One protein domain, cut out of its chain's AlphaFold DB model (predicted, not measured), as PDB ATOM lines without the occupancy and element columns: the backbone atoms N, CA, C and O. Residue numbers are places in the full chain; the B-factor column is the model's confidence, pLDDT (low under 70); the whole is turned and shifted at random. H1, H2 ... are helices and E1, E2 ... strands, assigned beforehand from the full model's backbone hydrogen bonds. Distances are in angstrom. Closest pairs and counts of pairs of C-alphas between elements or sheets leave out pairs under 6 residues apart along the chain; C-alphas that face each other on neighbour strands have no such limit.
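This is residues 15 to 119 of the 127 residues of an uncharacterized protein of Sphaerobacteraceae bacterium (UniProt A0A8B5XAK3). H1 and H4 meet near their first residues and run off from each other; H2 packs alongside this corner, with H3 and the strand hairpin E1 E2 on it, and the hairpin's tip, residues 69 to 74, sticks out. The 105 printed residues include four named helices and two antiparallel strands, ordered H1 H2 E1 E2 H3 H4. The whole is mostly helix and compact, with radius of gyration of the C-alphas 14.8 A and spans of 44 by 35 by 20 A.

H1, residues 15 to 33, touches H4, residues 105 to 119, with residues 16 to 20 alone; the closest C-alphas, of Leu 16 and Ala 106, are 5.0 A apart. H2, residues 42 to 59, touches H3, residues 89 to 97, at a steep tilt of 50 degrees; the closest C-alphas, of Ala 45 and Ala 93, are 5.1 A apart. In the hairpin of E1, residues 64 to 66, and E2, residues 78 to 80, N 64 and O 80 are within hydrogen-bond range at 3.0 A. Every O i to N i+4 pair is within range in H1, H2, H3 and H4.

H1 begins at C-alpha 15 (18.289, -33.508, -31.607) and spans 26.6 A, H2 25.4 A; H4 ends at C-alpha 119 (16.377, -30.500, -57.356).

The printed part has no cut; the E1 to E2 link is long. Residues 33 to 39 and 70 to 74 have pLDDT under 70.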
ATOM      1  N   SER A  15      17.612 -34.394 -32.558       94.69
ATOM      2  CA  SER A  15      18.289 -33.508 -31.607       94.69
ATOM      3  C   SER A  15      18.277 -32.025 -32.008       94.69
ATOM      4  O   SER A  15      18.499 -31.166 -31.158       94.69
ATOM      5  N   LEU A  16      17.981 -31.687 -33.273       96.25
ATOM      6  CA  LEU A  16      17.863 -30.288 -33.706       96.25
ATOM      7  C   LEU A  16      16.680 -29.579 -33.040       96.25
ATOM      8  O   LEU A  16      16.786 -28.400 -32.717       96.25
ATOM      9  N   THR A  17      15.576 -30.288 -32.790       95.56
ATOM     10  CA  THR A  17      14.426 -29.718 -32.072       95.56
ATOM     11  C   THR A  17      14.773 -29.430 -30.614       95.56
ATOM     12  O   THR A  17      14.355 -28.413 -30.066       95.56
ATOM     13  N   GLU A  18      15.571 -30.293 -29.989       94.62
ATOM     14  CA  GLU A  18      16.046 -30.064 -28.625       94.62
ATOM     15  C   GLU A  18      17.042 -28.904 -28.565       94.62
ATOM     16  O   GLU A  18      16.959 -28.070 -27.668       94.62
ATOM     17  N   LEU A  19      17.936 -28.802 -29.554       95.31
ATOM     18  CA  LEU A  19      18.844 -27.668 -29.692       95.31
ATOM     19  C   LEU A  19      18.080 -26.344 -29.829       95.31
ATOM     20  O   LEU A  19      18.433 -25.379 -29.155       95.31
ATOM     21  N   ASP A  20      17.031 -26.299 -30.656       95.75
ATOM     22  CA  ASP A  20      16.182 -25.110 -30.800       95.75
ATOM     23  C   ASP A  20      15.567 -24.695 -29.452       95.75
ATOM     24  O   ASP A  20      15.581 -23.512 -29.107       95.75
ATOM     25  N   GLY A  21      15.111 -25.665 -28.651       93.62
ATOM     26  CA  GLY A  21      14.614 -25.431 -27.292       93.62
ATOM     27  C   GLY A  21      15.684 -24.889 -26.341       93.62
ATOM     28  O   GLY A  21      15.451 -23.891 -25.662       93.62
ATOM     29  N   VAL A  22      16.883 -25.482 -26.336       92.81
ATOM     30  CA  VAL A  22      18.007 -25.013 -25.506       92.81
ATOM     31  C   VAL A  22      18.397 -23.580 -25.868       92.81
ATOM     32  O   VAL A  22      18.607 -22.761 -24.975       92.81
ATOM     33  N   ILE A  23      18.476 -23.248 -27.159       92.62
ATOM     34  CA  ILE A  23      18.821 -21.891 -27.601       92.62
ATOM     35  C   ILE A  23      17.727 -20.896 -27.195       92.62
ATOM     36  O   ILE A  23      18.056 -19.809 -26.722       92.62
ATOM     37  N   ALA A  24      16.450 -21.262 -27.337       92.38
ATOM     38  CA  ALA A  24      15.335 -20.426 -26.894       92.38
ATOM     39  C   ALA A  24      15.422 -20.134 -25.388       92.38
ATOM     40  O   ALA A  24      15.421 -18.971 -24.992       92.38
ATOM     41  N   GLU A  25      15.620 -21.167 -24.562       89.62
ATOM     42  CA  GLU A  25      15.804 -20.999 -23.119       89.62
ATOM     43  C   GLU A  25      17.017 -20.118 -22.804       89.62
ATOM     44  O   GLU A  25      16.928 -19.230 -21.960       89.62
ATOM     45  N   MET A  26      18.152 -20.316 -23.480       87.38
ATOM     46  CA  MET A  26      19.345 -19.485 -23.287       87.38
ATOM     47  C   MET A  26      19.082 -18.007 -23.601       87.38
ATOM     48  O   MET A  26      19.540 -17.136 -22.856       87.38
ATOM     49  N   ILE A  27      18.349 -17.718 -24.681       87.19
ATOM     50  CA  ILE A  27      17.954 -16.353 -25.045       87.19
ATOM     51  C   ILE A  27      17.021 -15.778 -23.973       87.19
ATOM     52  O   ILE A  27      17.294 -14.683 -23.475       87.19
ATOM     53  N   ASP A  28      16.010 -16.528 -23.538       86.62
ATOM     54  CA  ASP A  28      15.070 -16.102 -22.495       86.62
ATOM     55  C   ASP A  28      15.779 -15.837 -21.155       86.62
ATOM     56  O   ASP A  28      15.551 -14.819 -20.500       86.62
ATOM     57  N   TYR A  29      16.710 -16.708 -20.749       83.25
ATOM     58  CA  TYR A  29      17.532 -16.498 -19.554       83.25
ATOM     59  C   TYR A  29      18.395 -15.239 -19.672       83.25
ATOM     60  O   TYR A  29      18.550 -14.516 -18.684       83.25
ATOM     61  N   SER A  30      18.940 -14.955 -20.861       80.19
ATOM     62  CA  SER A  30      19.707 -13.726 -21.090       80.19
ATOM     63  C   SER A  30      18.849 -12.476 -20.877       80.19
ATOM     64  O   SER A  30      19.342 -11.512 -20.302       80.19
ATOM     65  N   ASP A  31      17.563 -12.516 -21.239       76.69
ATOM     66  CA  ASP A  31      16.633 -11.397 -21.047       76.69
ATOM     67  C   ASP A  31      16.268 -11.150 -19.584       76.69
ATOM     68  O   ASP A  31      16.046 -10.008 -19.179       76.69
ATOM     69  N   VAL A  32      16.219 -12.207 -18.774       78.94
ATOM     70  CA  VAL A  32      15.852 -12.097 -17.356       78.94
ATOM     71  C   VAL A  32      17.043 -11.683 -16.491       78.94
ATOM     72  O   VAL A  32      16.872 -10.925 -15.535       78.94
ATOM     73  N   TYR A  33      18.242 -12.184 -16.797       66.06
ATOM     74  CA  TYR A  33      19.392 -12.098 -15.890       66.06
ATOM     75  C   TYR A  33      20.558 -11.251 -16.405       66.06
ATOM     76  O   TYR A  33      21.452 -10.942 -15.617       66.06
ATOM     77  N   SER A  34      20.563 -10.848 -17.678       64.44
ATOM     78  CA  SER A  34      21.633 -10.036 -18.258       64.44
ATOM     79  C   SER A  34      21.076  -8.711 -18.777       64.44
ATOM     80  O   SER A  34      20.384  -8.658 -19.786       64.44
ATOM     81  N   THR A  35      21.394  -7.602 -18.102       53.50
ATOM     82  CA  THR A  35      21.078  -6.248 -18.603       53.50
ATOM     83  C   THR A  35      21.955  -5.838 -19.787       53.50
ATOM     84  O   THR A  35      21.661  -4.855 -20.464       53.50
ATOM     85  N   GLU A  36      23.030  -6.585 -20.042       54.56
ATOM     86  CA  GLU A  36      23.964  -6.381 -21.143       54.56
ATOM     87  C   GLU A  36      23.899  -7.590 -22.083       54.56
ATOM     88  O   GLU A  36      23.844  -8.742 -21.642       54.56
ATOM     89  N   ARG A  37      23.856  -7.330 -23.397       57.50
ATOM     90  CA  ARG A  37      23.937  -8.391 -24.410       57.50
ATOM     91  C   ARG A  37      25.244  -9.163 -24.201       57.50
ATOM     92  O   ARG A  37      26.247  -8.516 -23.906       57.50
ATOM     93  N   PRO A  38      25.273 -10.496 -24.387       58.41
ATOM     94  CA  PRO A  38      26.529 -11.233 -24.349       58.41
ATOM     95  C   PRO A  38      27.509 -10.593 -25.340       58.41
ATOM     96  O   PRO A  38      27.221 -10.509 -26.534       58.41
ATOM     97  N   GLU A  39      28.634 -10.094 -24.824       64.44
ATOM     98  CA  GLU A  39      29.638  -9.368 -25.615       64.44
ATOM     99  C   GLU A  39      30.276 -10.255 -26.698       64.44
ATOM    100  O   GLU A  39      30.797  -9.745 -27.688       64.44
ATOM    101  N   ASP A  40      30.175 -11.582 -26.553       79.56
ATOM    102  CA  ASP A  40      30.656 -12.569 -27.517       79.56
ATOM    103  C   ASP A  40      29.563 -13.584 -27.900       79.56
ATOM    104  O   ASP A  40      29.330 -14.586 -27.219       79.56
ATOM    105  N   VAL A  41      28.900 -13.336 -29.033       86.62
ATOM    106  CA  VAL A  41      27.998 -14.304 -29.688       86.62
ATOM    107  C   VAL A  41      28.731 -15.228 -30.665       86.62
ATOM    108  O   VAL A  41      28.137 -16.179 -31.170       86.62
ATOM    109  N   LEU A  42      30.012 -14.980 -30.950       88.12
ATOM    110  CA  LEU A  42      30.761 -15.721 -31.962       88.12
ATOM    111  C   LEU A  42      31.103 -17.128 -31.473       88.12
ATOM    112  O   LEU A  42      30.899 -18.099 -32.201       88.12
ATOM    113  N   SER A  43      31.568 -17.249 -30.231       88.62
ATOM    114  CA  SER A  43      31.865 -18.543 -29.605       88.62
ATOM    115  C   SER A  43      30.653 -19.500 -29.598       88.62
ATOM    116  O   SER A  43      30.780 -20.621 -30.105       88.62
ATOM    117  N   PRO A  44      29.458 -19.103 -29.108       90.25
ATOM    118  CA  PRO A  44      28.276 -19.960 -29.194       90.25
ATOM    119  C   PRO A  44      27.811 -20.188 -30.640       90.25
ATOM    120  O   PRO A  44      27.398 -21.302 -30.961       90.25
ATOM    121  N   ALA A  45      27.937 -19.202 -31.540       92.31
ATOM    122  CA  ALA A  45      27.599 -19.390 -32.952       92.31
ATOM    123  C   ALA A  45      28.467 -20.470 -33.616       92.31
ATOM    124  O   ALA A  45      27.943 -21.298 -34.363       92.31
ATOM    125  N   LEU A  46      29.769 -20.510 -33.314       91.38
ATOM    126  CA  LEU A  46      30.694 -21.546 -33.786       91.38
ATOM    127  C   LEU A  46      30.296 -22.934 -33.280       91.38
ATOM    128  O   LEU A  46      30.236 -23.872 -34.075       91.38
ATOM    129  N   ALA A  47      29.984 -23.063 -31.989       92.38
ATOM    130  CA  ALA A  47      29.574 -24.338 -31.401       92.38
ATOM    131  C   ALA A  47      28.263 -24.861 -32.014       92.38
ATOM    132  O   ALA A  47      28.189 -26.020 -32.420       92.38
ATOM    133  N   ILE A  48      27.259 -23.988 -32.150       95.19
ATOM    134  CA  ILE A  48      25.978 -24.306 -32.795       95.19
ATOM    135  C   ILE A  48      26.204 -24.700 -34.257       95.19
ATOM    136  O   ILE A  48      25.693 -25.722 -34.709       95.19
ATOM    137  N   THR A  49      27.015 -23.932 -34.987       95.38
ATOM    138  CA  THR A  49      27.344 -24.204 -36.393       95.38
ATOM    139  C   THR A  49      27.984 -25.574 -36.568       95.38
ATOM    140  O   THR A  49      27.557 -26.340 -37.430       95.38
ATOM    141  N   ALA A  50      28.983 -25.900 -35.745       95.06
ATOM    142  CA  ALA A  50      29.665 -27.187 -35.799       95.06
ATOM    143  C   ALA A  50      28.707 -28.347 -35.497       95.06
ATOM    144  O   ALA A  50      28.708 -29.344 -36.216       95.06
ATOM    145  N   TYR A  51      27.856 -28.195 -34.477       96.56
ATOM    146  CA  TYR A  51      26.875 -29.213 -34.108       96.56
ATOM    147  C   TYR A  51      25.854 -29.453 -35.226       96.56
ATOM    148  O   TYR A  51      25.714 -30.576 -35.709       96.56
ATOM    149  N   VAL A  52      25.172 -28.396 -35.680       97.12
ATOM    150  CA  VAL A  52      24.145 -28.490 -36.728       97.12
ATOM    151  C   VAL A  52      24.754 -29.005 -38.029       97.12
ATOM    152  O   VAL A  52      24.173 -29.866 -38.684       97.12
ATOM    153  N   GLY A  53      25.947 -28.528 -38.393       96.81
ATOM    154  CA  GLY A  53      26.625 -28.988 -39.597       96.81
ATOM    155  C   GLY A  53      26.993 -30.468 -39.540       96.81
ATOM    156  O   GLY A  53      26.812 -31.168 -40.531       96.81
ATOM    157  N   GLU A  54      27.415 -30.982 -38.381       97.44
ATOM    158  CA  GLU A  54      27.700 -32.410 -38.215       97.44
ATOM    159  C   GLU A  54      26.430 -33.273 -38.250       97.44
ATOM    160  O   GLU A  54      26.454 -34.347 -38.852       97.44
ATOM    161  N   VAL A  55      25.306 -32.800 -37.692       97.31
ATOM    162  CA  VAL A  55      23.995 -33.460 -37.853       97.31
ATOM    163  C   VAL A  55      23.637 -33.572 -39.336       97.31
ATOM    164  O   VAL A  55      23.323 -34.660 -39.822       97.31
ATOM    165  N   ILE A  56      23.735 -32.465 -40.080       96.00
ATOM    166  CA  ILE A  56      23.411 -32.431 -41.511       96.00
ATOM    167  C   ILE A  56      24.318 -33.389 -42.281       96.00
ATOM    168  O   ILE A  56      23.809 -34.263 -42.982       96.00
ATOM    169  N   ARG A  57      25.638 -33.280 -42.089       96.44
ATOM    170  CA  ARG A  57      26.653 -34.107 -42.754       96.44
ATOM    171  C   ARG A  57      26.444 -35.606 -42.521       96.44
ATOM    172  O   ARG A  57      26.727 -36.408 -43.401       96.44
ATOM    173  N   ARG A  58      25.970 -36.005 -41.335       96.06
ATOM    174  CA  ARG A  58      25.656 -37.412 -41.021       96.06
ATOM    175  C   ARG A  58      24.327 -37.882 -41.598       96.06
ATOM    176  O   ARG A  58      24.161 -39.077 -41.819       96.06
ATOM    177  N   SER A  59      23.379 -36.969 -41.778       95.25
ATOM    178  CA  SER A  59      22.014 -37.289 -42.206       95.25
ATOM    179  C   SER A  59      21.815 -37.296 -43.725       95.25
ATOM    180  O   SER A  59      20.881 -37.937 -44.202       95.25
ATOM    181  N   ILE A  60      22.661 -36.586 -44.477       92.75
ATOM    182  CA  ILE A  60      22.584 -36.472 -45.937       92.75
ATOM    183  C   ILE A  60      23.852 -37.082 -46.531       92.75
ATOM    184  O   ILE A  60      24.950 -36.571 -46.312       92.75
ATOM    185  N   ASP A  61      23.697 -38.170 -47.286       92.50
ATOM    186  CA  ASP A  61      24.825 -38.819 -47.953       92.50
ATOM    187  C   ASP A  61      25.470 -37.874 -48.977       92.50
ATOM    188  O   ASP A  61      24.776 -37.163 -49.700       92.50
ATOM    189  N   GLY A  62      26.801 -37.830 -49.002       92.75
ATOM    190  CA  GLY A  62      27.575 -36.910 -49.843       92.75
ATOM    191  C   GLY A  62      27.621 -35.445 -49.381       92.75
ATOM    192  O   GLY A  62      28.286 -34.644 -50.035       92.75
ATOM    193  N   ALA A  63      26.965 -35.068 -48.277       95.19
ATOM    194  CA  ALA A  63      27.161 -33.744 -47.689       95.19
ATOM    195  C   ALA A  63      28.548 -33.636 -47.032       95.19
ATOM    196  O   ALA A  63      29.007 -34.553 -46.343       95.19
ATOM    197  N   GLU A  64      29.216 -32.496 -47.202       96.31
ATOM    198  CA  GLU A  64      30.602 -32.314 -46.762       96.31
ATOM    199  C   GLU A  64      30.883 -30.913 -46.213       96.31
ATOM    200  O   GLU A  64      30.217 -29.935 -46.559       96.31
ATOM    201  N   TRP A  65      31.899 -30.821 -45.351       95.44
ATOM    202  CA  TRP A  65      32.451 -29.546 -44.908       95.44
ATOM    203  C   TRP A  65      33.371 -28.979 -45.982       95.44
ATOM    204  O   TRP A  65      34.308 -29.648 -46.417       95.44
ATOM    205  N   VAL A  66      33.133 -27.727 -46.357       92.94
ATOM    206  CA  VAL A  66      33.939 -26.995 -47.332       92.94
ATOM    207  C   VAL A  66      34.433 -25.699 -46.706       92.94
ATOM    208  O   VAL A  66      33.675 -24.958 -46.070       92.94
ATOM    209  N   THR A  67      35.711 -25.417 -46.926       87.44
ATOM    210  CA  THR A  67      36.328 -24.119 -46.663       87.44
ATOM    211  C   THR A  67      36.709 -23.543 -48.014       87.44
ATOM    212  O   THR A  67      37.501 -24.152 -48.731       87.44
ATOM    213  N   ASP A  68      36.126 -22.404 -48.383       80.94
ATOM    214  CA  ASP A  68      36.575 -21.699 -49.580       80.94
ATOM    215  C   ASP A  68      37.851 -20.941 -49.220       80.94
ATOM    216  O   ASP A  68      37.891 -20.242 -48.209       80.94
ATOM    217  N   GLU A  69      38.898 -21.076 -50.024       72.19
ATOM    218  CA  GLU A  69      40.038 -20.167 -49.965       72.19
ATOM    219  C   GLU A  69      39.761 -19.029 -50.952       72.19
ATOM    220  O   GLU A  69      39.923 -19.195 -52.159       72.19
ATOM    221  N   GLU A  70      39.304 -17.880 -50.452       66.00
ATOM    222  CA  GLU A  70      39.242 -16.649 -51.246       66.00
ATOM    223  C   GLU A  70      40.404 -15.731 -50.855       66.00
ATOM    224  O   GLU A  70      40.813 -15.689 -49.696       66.00
ATOM    225  N   GLU A  71      40.975 -15.026 -51.837       58.69
ATOM    226  CA  GLU A  71      42.202 -14.219 -51.743       58.69
ATOM    227  C   GLU A  71      42.346 -13.435 -50.417       58.69
ATOM    228  O   GLU A  71      41.890 -12.303 -50.269       58.69
ATOM    229  N   GLY A  72      43.028 -14.038 -49.437       62.50
ATOM    230  CA  GLY A  72      43.368 -13.411 -48.157       62.50
ATOM    231  C   GLY A  72      42.270 -13.394 -47.083       62.50
ATOM    232  O   GLY A  72      42.513 -12.844 -46.009       62.50
ATOM    233  N   GLN A  73      41.104 -14.002 -47.314       61.75
ATOM    234  CA  GLN A  73      40.076 -14.210 -46.290       61.75
ATOM    235  C   GLN A  73      39.710 -15.693 -46.210       61.75
ATOM    236  O   GLN A  73      39.391 -16.318 -47.211       61.75
ATOM    237  N   LEU A  74      39.745 -16.255 -44.999       64.94
ATOM    238  CA  LEU A  74      39.191 -17.577 -44.712       64.94
ATOM    239  C   LEU A  74      37.725 -17.385 -44.291       64.94
ATOM    240  O   LEU A  74      37.480 -17.089 -43.115       64.94
ATOM    241  N   PRO A  75      36.741 -17.475 -45.209       71.44
ATOM    242  CA  PRO A  75      35.339 -17.505 -44.826       71.44
ATOM    243  C   PRO A  75      35.076 -18.669 -43.859       71.44
ATOM    244  O   PRO A  75      35.783 -19.682 -43.888       71.44
ATOM    245  N   PRO A  76      34.050 -18.558 -42.995       78.94
ATOM    246  CA  PRO A  76      33.701 -19.647 -42.099       78.94
ATOM    247  C   PRO A  76      33.361 -20.912 -42.906       78.94
ATOM    248  O   PRO A  76      32.724 -20.810 -43.966       78.94
ATOM    249  N   PRO A  77      33.761 -22.100 -42.414       86.69
ATOM    250  CA  PRO A  77      33.438 -23.359 -43.066       86.69
ATOM    251  C   PRO A  77      31.920 -23.513 -43.187       86.69
ATOM    252  O   PRO A  77      31.154 -23.076 -42.322       86.69
ATOM    253  N   HIS A  78      31.485 -24.134 -44.274       92.25
ATOM    254  CA  HIS A  78      30.076 -24.335 -44.581       92.25
ATOM    255  C   HIS A  78      29.814 -25.781 -44.994       92.25
ATOM    256  O   HIS A  78      30.738 -26.506 -45.359       92.25
ATOM    257  N   ILE A  79      28.547 -26.191 -44.952       95.38
ATOM    258  CA  ILE A  79      28.135 -27.483 -45.502       95.38
ATOM    259  C   ILE A  79      27.772 -27.297 -46.970       95.38
ATOM    260  O   ILE A  79      26.965 -26.424 -47.304       95.38
ATOM    261  N   ARG A  80      28.351 -28.128 -47.834       95.25
ATOM    262  CA  ARG A  80      27.920 -28.304 -49.220       95.25
ATOM    263  C   ARG A  80      27.098 -29.585 -49.320       95.25
ATOM    264  O   ARG A  80      27.548 -30.640 -48.880       95.25
ATOM    265  N   LEU A  81      25.893 -29.478 -49.869       94.56
ATOM    266  CA  LEU A  81      25.043 -30.621 -50.200       94.56
ATOM    267  C   LEU A  81      25.453 -31.223 -51.557       94.56
ATOM    268  O   LEU A  81      26.107 -30.538 -52.348       94.56
ATOM    269  N   PRO A  82      25.055 -32.472 -51.870       92.75
ATOM    270  CA  PRO A  82      25.457 -33.138 -53.114       92.75
ATOM    271  C   PRO A  82      25.018 -32.428 -54.403       92.75
ATOM    272  O   PRO A  82      25.660 -32.588 -55.435       92.75
ATOM    273  N   ASP A  83      23.947 -31.630 -54.360       90.38
ATOM    274  CA  ASP A  83      23.492 -30.803 -55.491       90.38
ATOM    275  C   ASP A  83      24.301 -29.499 -55.647       90.38
ATOM    276  O   ASP A  83      23.986 -28.663 -56.494       90.38
ATOM    277  N   GLY A  84      25.325 -29.297 -54.814       91.50
ATOM    278  CA  GLY A  84      26.134 -28.085 -54.767       91.50
ATOM    279  C   GLY A  84      25.527 -26.956 -53.933       91.50
ATOM    280  O   GLY A  84      26.136 -25.887 -53.843       91.50
ATOM    281  N   MET A  85      24.364 -27.150 -53.299       92.25
ATOM    282  CA  MET A  85      23.787 -26.143 -52.410       92.25
ATOM    283  C   MET A  85      24.701 -25.896 -51.208       92.25
ATOM    284  O   MET A  85      25.101 -26.817 -50.496       92.25
ATOM    285  N   ARG A  86      25.000 -24.622 -50.954       92.56
ATOM    286  CA  ARG A  86      25.793 -24.162 -49.812       92.56
ATOM    287  C   ARG A  86      24.891 -23.732 -48.660       92.56
ATOM    288  O   ARG A  86      24.077 -22.822 -48.814       92.56
ATOM    289  N   LEU A  87      25.099 -24.317 -47.485       93.56
ATOM    290  CA  LEU A  87      24.393 -23.966 -46.253       93.56
ATOM    291  C   LEU A  87      25.259 -23.057 -45.377       93.56
ATOM    292  O   LEU A  87      26.284 -23.476 -44.837       93.56
ATOM    293  N   ASN A  88      24.835 -21.803 -45.205       89.94
ATOM    294  CA  ASN A  88      25.529 -20.831 -44.358       89.94
ATOM    295  C   ASN A  88      24.998 -20.871 -42.915       89.94
ATOM    296  O   ASN A  88      24.261 -19.993 -42.466       89.94
ATOM    297  N   LEU A  89      25.372 -21.932 -42.202       94.50
ATOM    298  CA  LEU A  89      24.925 -22.201 -40.832       94.50
ATOM    299  C   LEU A  89      25.429 -21.157 -39.827       94.50
ATOM    300  O   LEU A  89      24.689 -20.790 -38.918       94.50
ATOM    301  N   MET A  90      26.639 -20.626 -40.039       93.62
ATOM    302  CA  MET A  90      27.210 -19.556 -39.216       93.62
ATOM    303  C   MET A  90      26.333 -18.309 -39.232       93.62
ATOM    304  O   MET A  90      25.996 -17.769 -38.180       93.62
ATOM    305  N   LYS A  91      25.916 -17.874 -40.426       92.75
ATOM    306  CA  LYS A  91      25.016 -16.731 -40.565       92.75
ATOM    307  C   LYS A  91      23.709 -16.964 -39.803       92.75
ATOM    308  O   LYS A  91      23.327 -16.106 -39.015       92.75
ATOM    309  N   LYS A  92      23.081 -18.133 -39.967       94.81
ATOM    310  CA  LYS A  92      21.832 -18.457 -39.265       94.81
ATOM    311  C   LYS A  92      22.008 -18.491 -37.742       94.81
ATOM    312  O   LYS A  92      21.183 -17.944 -37.018       94.81
ATOM    313  N   ALA A  93      23.091 -19.092 -37.245       94.75
ATOM    314  CA  ALA A  93      23.391 -19.122 -35.814       94.75
ATOM    315  C   ALA A  93      23.576 -17.708 -35.242       94.75
ATOM    316  O   ALA A  93      23.027 -17.397 -34.186       94.75
ATOM    317  N   LEU A  94      24.287 -16.834 -35.959       93.50
ATOM    318  CA  LEU A  94      24.433 -15.429 -35.581       93.50
ATOM    319  C   LEU A  94      23.092 -14.692 -35.609       93.50
ATOM    320  O   LEU A  94      22.799 -13.950 -34.677       93.50
ATOM    321  N   GLU A  95      22.261 -14.893 -36.631       94.12
ATOM    322  CA  GLU A  95      20.931 -14.278 -36.723       94.12
ATOM    323  C   GLU A  95      20.040 -14.684 -35.541       94.12
ATOM    324  O   GLU A  95      19.419 -13.816 -34.929       94.12
ATOM    325  N   ILE A  96      20.057 -15.959 -35.141       94.00
ATOM    326  CA  ILE A  96      19.317 -16.447 -33.967       94.00
ATOM    327  C   ILE A  96      19.861 -15.824 -32.674       94.00
ATOM    328  O   ILE A  96      19.113 -15.220 -31.906       94.00
ATOM    329  N   LEU A  97      21.174 -15.903 -32.439       90.94
ATOM    330  CA  LEU A  97      21.797 -15.389 -31.209       90.94
ATOM    331  C   LEU A  97      21.708 -13.860 -31.083       90.94
ATOM    332  O   LEU A  97      21.687 -13.326 -29.975       90.94
ATOM    333  N   THR A  98      21.628 -13.147 -32.209       90.88
ATOM    334  CA  THR A  98      21.426 -11.688 -32.258       90.88
ATOM    335  C   THR A  98      19.958 -11.278 -32.381       90.88
ATOM    336  O   THR A  98      19.675 -10.084 -32.486       90.88
ATOM    337  N   ARG A  99      19.025 -12.238 -32.293       89.31
ATOM    338  CA  ARG A  99      17.563 -12.030 -32.284       89.31
ATOM    339  C   ARG A  99      16.998 -11.432 -33.574       89.31
ATOM    340  O   ARG A  99      15.958 -10.779 -33.564       89.31
ATOM    341  N   GLN A 100      17.700 -11.635 -34.682       91.31
ATOM    342  CA  GLN A 100      17.212 -11.331 -36.026       91.31
ATOM    343  C   GLN A 100      16.344 -12.468 -36.581       91.31
ATOM    344  O   GLN A 100      15.564 -12.240 -37.500       91.31
ATOM    345  N   ASP A 101      16.462 -13.667 -36.005       91.56
ATOM    346  CA  ASP A 101      15.669 -14.847 -36.338       91.56
ATOM    347  C   ASP A 101      15.297 -15.632 -35.065       91.56
ATOM    348  O   ASP A 101      15.910 -15.461 -34.009       91.56
ATOM    349  N   SER A 102      14.282 -16.490 -35.158       90.88
ATOM    350  CA  SER A 102      13.898 -17.412 -34.081       90.88
ATOM    351  C   SER A 102      14.691 -18.724 -34.170       90.88
ATOM    352  O   SER A 102      15.001 -19.158 -35.287       90.88
ATOM    353  N   PRO A 103      14.985 -19.405 -33.041       92.75
ATOM    354  CA  PRO A 103      15.553 -20.754 -33.052       92.75
ATOM    355  C   PRO A 103      14.719 -21.685 -33.938       92.75
ATOM    356  O   PRO A 103      13.515 -21.839 -33.737       92.75
ATOM    357  N   SER A 104      15.334 -22.200 -35.002       94.81
ATOM    358  CA  SER A 104      14.618 -22.880 -36.088       94.81
ATOM    359  C   SER A 104      15.528 -23.768 -36.946       94.81
ATOM    360  O   SER A 104      15.352 -23.866 -38.164       94.81
ATOM    361  N   PHE A 105      16.522 -24.424 -36.350       96.62
ATOM    362  CA  PHE A 105      17.398 -25.355 -37.060       96.62
ATOM    363  C   PHE A 105      16.677 -26.621 -37.523       96.62
ATOM    364  O   PHE A 105      16.974 -27.092 -38.621       96.62
ATOM    365  N   ALA A 106      15.708 -27.143 -36.766       96.06
ATOM    366  CA  ALA A 106      14.921 -28.294 -37.213       96.06
ATOM    367  C   ALA A 106      14.042 -27.967 -38.446       96.06
ATOM    368  O   ALA A 106      14.163 -28.669 -39.456       96.06
ATOM    369  N   PRO A 107      13.233 -26.886 -38.454       95.38
ATOM    370  CA  PRO A 107      12.520 -26.449 -39.659       95.38
ATOM    371  C   PRO A 107      13.449 -26.099 -40.828       95.38
ATOM    372  O   PRO A 107      13.150 -26.405 -41.984       95.38
ATOM    373  N   TYR A 108      14.596 -25.474 -40.542       93.88
ATOM    374  CA  TYR A 108      15.594 -25.153 -41.561       93.88
ATOM    375  C   TYR A 108      16.147 -26.414 -42.223       93.88
ATOM    376  O   TYR A 108      16.219 -26.471 -43.448       93.88
ATOM    377  N   TYR A 109      16.473 -27.444 -41.438       94.62
ATOM    378  CA  TYR A 109      16.896 -28.739 -41.960       94.62
ATOM    379  C   TYR A 109      15.846 -29.355 -42.890       94.62
ATOM    380  O   TYR A 109      16.182 -29.717 -44.015       94.62
ATOM    381  N   GLN A 110      14.584 -29.419 -42.452       93.62
ATOM    382  CA  GLN A 110      13.485 -29.965 -43.259       93.62
ATOM    383  C   GLN A 110      13.351 -29.219 -44.590       93.62
ATOM    384  O   GLN A 110      13.335 -29.838 -45.650       93.62
ATOM    385  N   THR A 111      13.375 -27.885 -44.542       92.44
ATOM    386  CA  THR A 111      13.304 -27.037 -45.741       92.44
ATOM    387  C   THR A 111      14.464 -27.322 -46.700       92.44
ATOM    388  O   THR A 111      14.256 -27.461 -47.903       92.44
ATOM    389  N   MET A 112      15.700 -27.423 -46.198       90.06
ATOM    390  CA  MET A 112      16.866 -27.699 -47.048       90.06
ATOM    391  C   MET A 112      16.827 -29.116 -47.630       90.06
ATOM    392  O   MET A 112      17.179 -29.301 -48.793       90.06
ATOM    393  N   GLN A 113      16.365 -30.102 -46.857       89.88
ATOM    394  CA  GLN A 113      16.193 -31.478 -47.321       89.88
ATOM    395  C   GLN A 113      15.154 -31.569 -48.447       89.88
ATOM    396  O   GLN A 113      15.414 -32.217 -49.463       89.88
ATOM    397  N   GLU A 114      14.008 -30.901 -48.303       89.12
ATOM    398  CA  GLU A 114      12.977 -30.821 -49.345       89.12
ATOM    399  C   GLU A 114      13.522 -30.166 -50.618       89.12
ATOM    400  O   GLU A 114      13.432 -30.750 -51.698       89.12
ATOM    401  N   LEU A 115      14.169 -29.000 -50.491       86.50
ATOM    402  CA  LEU A 115      14.748 -28.277 -51.628       86.50
ATOM    403  C   LEU A 115      15.807 -29.103 -52.370       86.50
ATOM    404  O   LEU A 115      15.815 -29.117 -53.602       86.50
ATOM    405  N   TYR A 116      16.684 -29.791 -51.636       84.06
ATOM    406  CA  TYR A 116      17.692 -30.682 -52.211       84.06
ATOM    407  C   TYR A 116      17.047 -31.875 -52.937       84.06
ATOM    408  O   TYR A 116      17.424 -32.197 -54.065       84.06
ATOM    409  N   THR A 117      16.023 -32.488 -52.338       84.12
ATOM    410  CA  THR A 117      15.335 -33.651 -52.921       84.12
ATOM    411  C   THR A 117      14.618 -33.286 -54.222       84.12
ATOM    412  O   THR A 117      14.737 -34.007 -55.210       84.12
ATOM    413  N   THR A 118      13.924 -32.143 -54.267       81.94
ATOM    414  CA  THR A 118      13.218 -31.683 -55.476       81.94
ATOM    415  C   THR A 118      14.175 -31.331 -56.621       81.94
ATOM    416  O   THR A 118      13.864 -31.575 -57.784       81.94
ATOM    417  N   ARG A 119      15.368 -30.803 -56.324       74.62
ATOM    418  CA  ARG A 119      16.377 -30.500 -57.356       74.62
ATOM    419  C   ARG A 119      17.038 -31.751 -57.932       74.62
ATOM    420  O   ARG A 119      17.381 -31.765 -59.111       74.62
TER     421      ARG A 119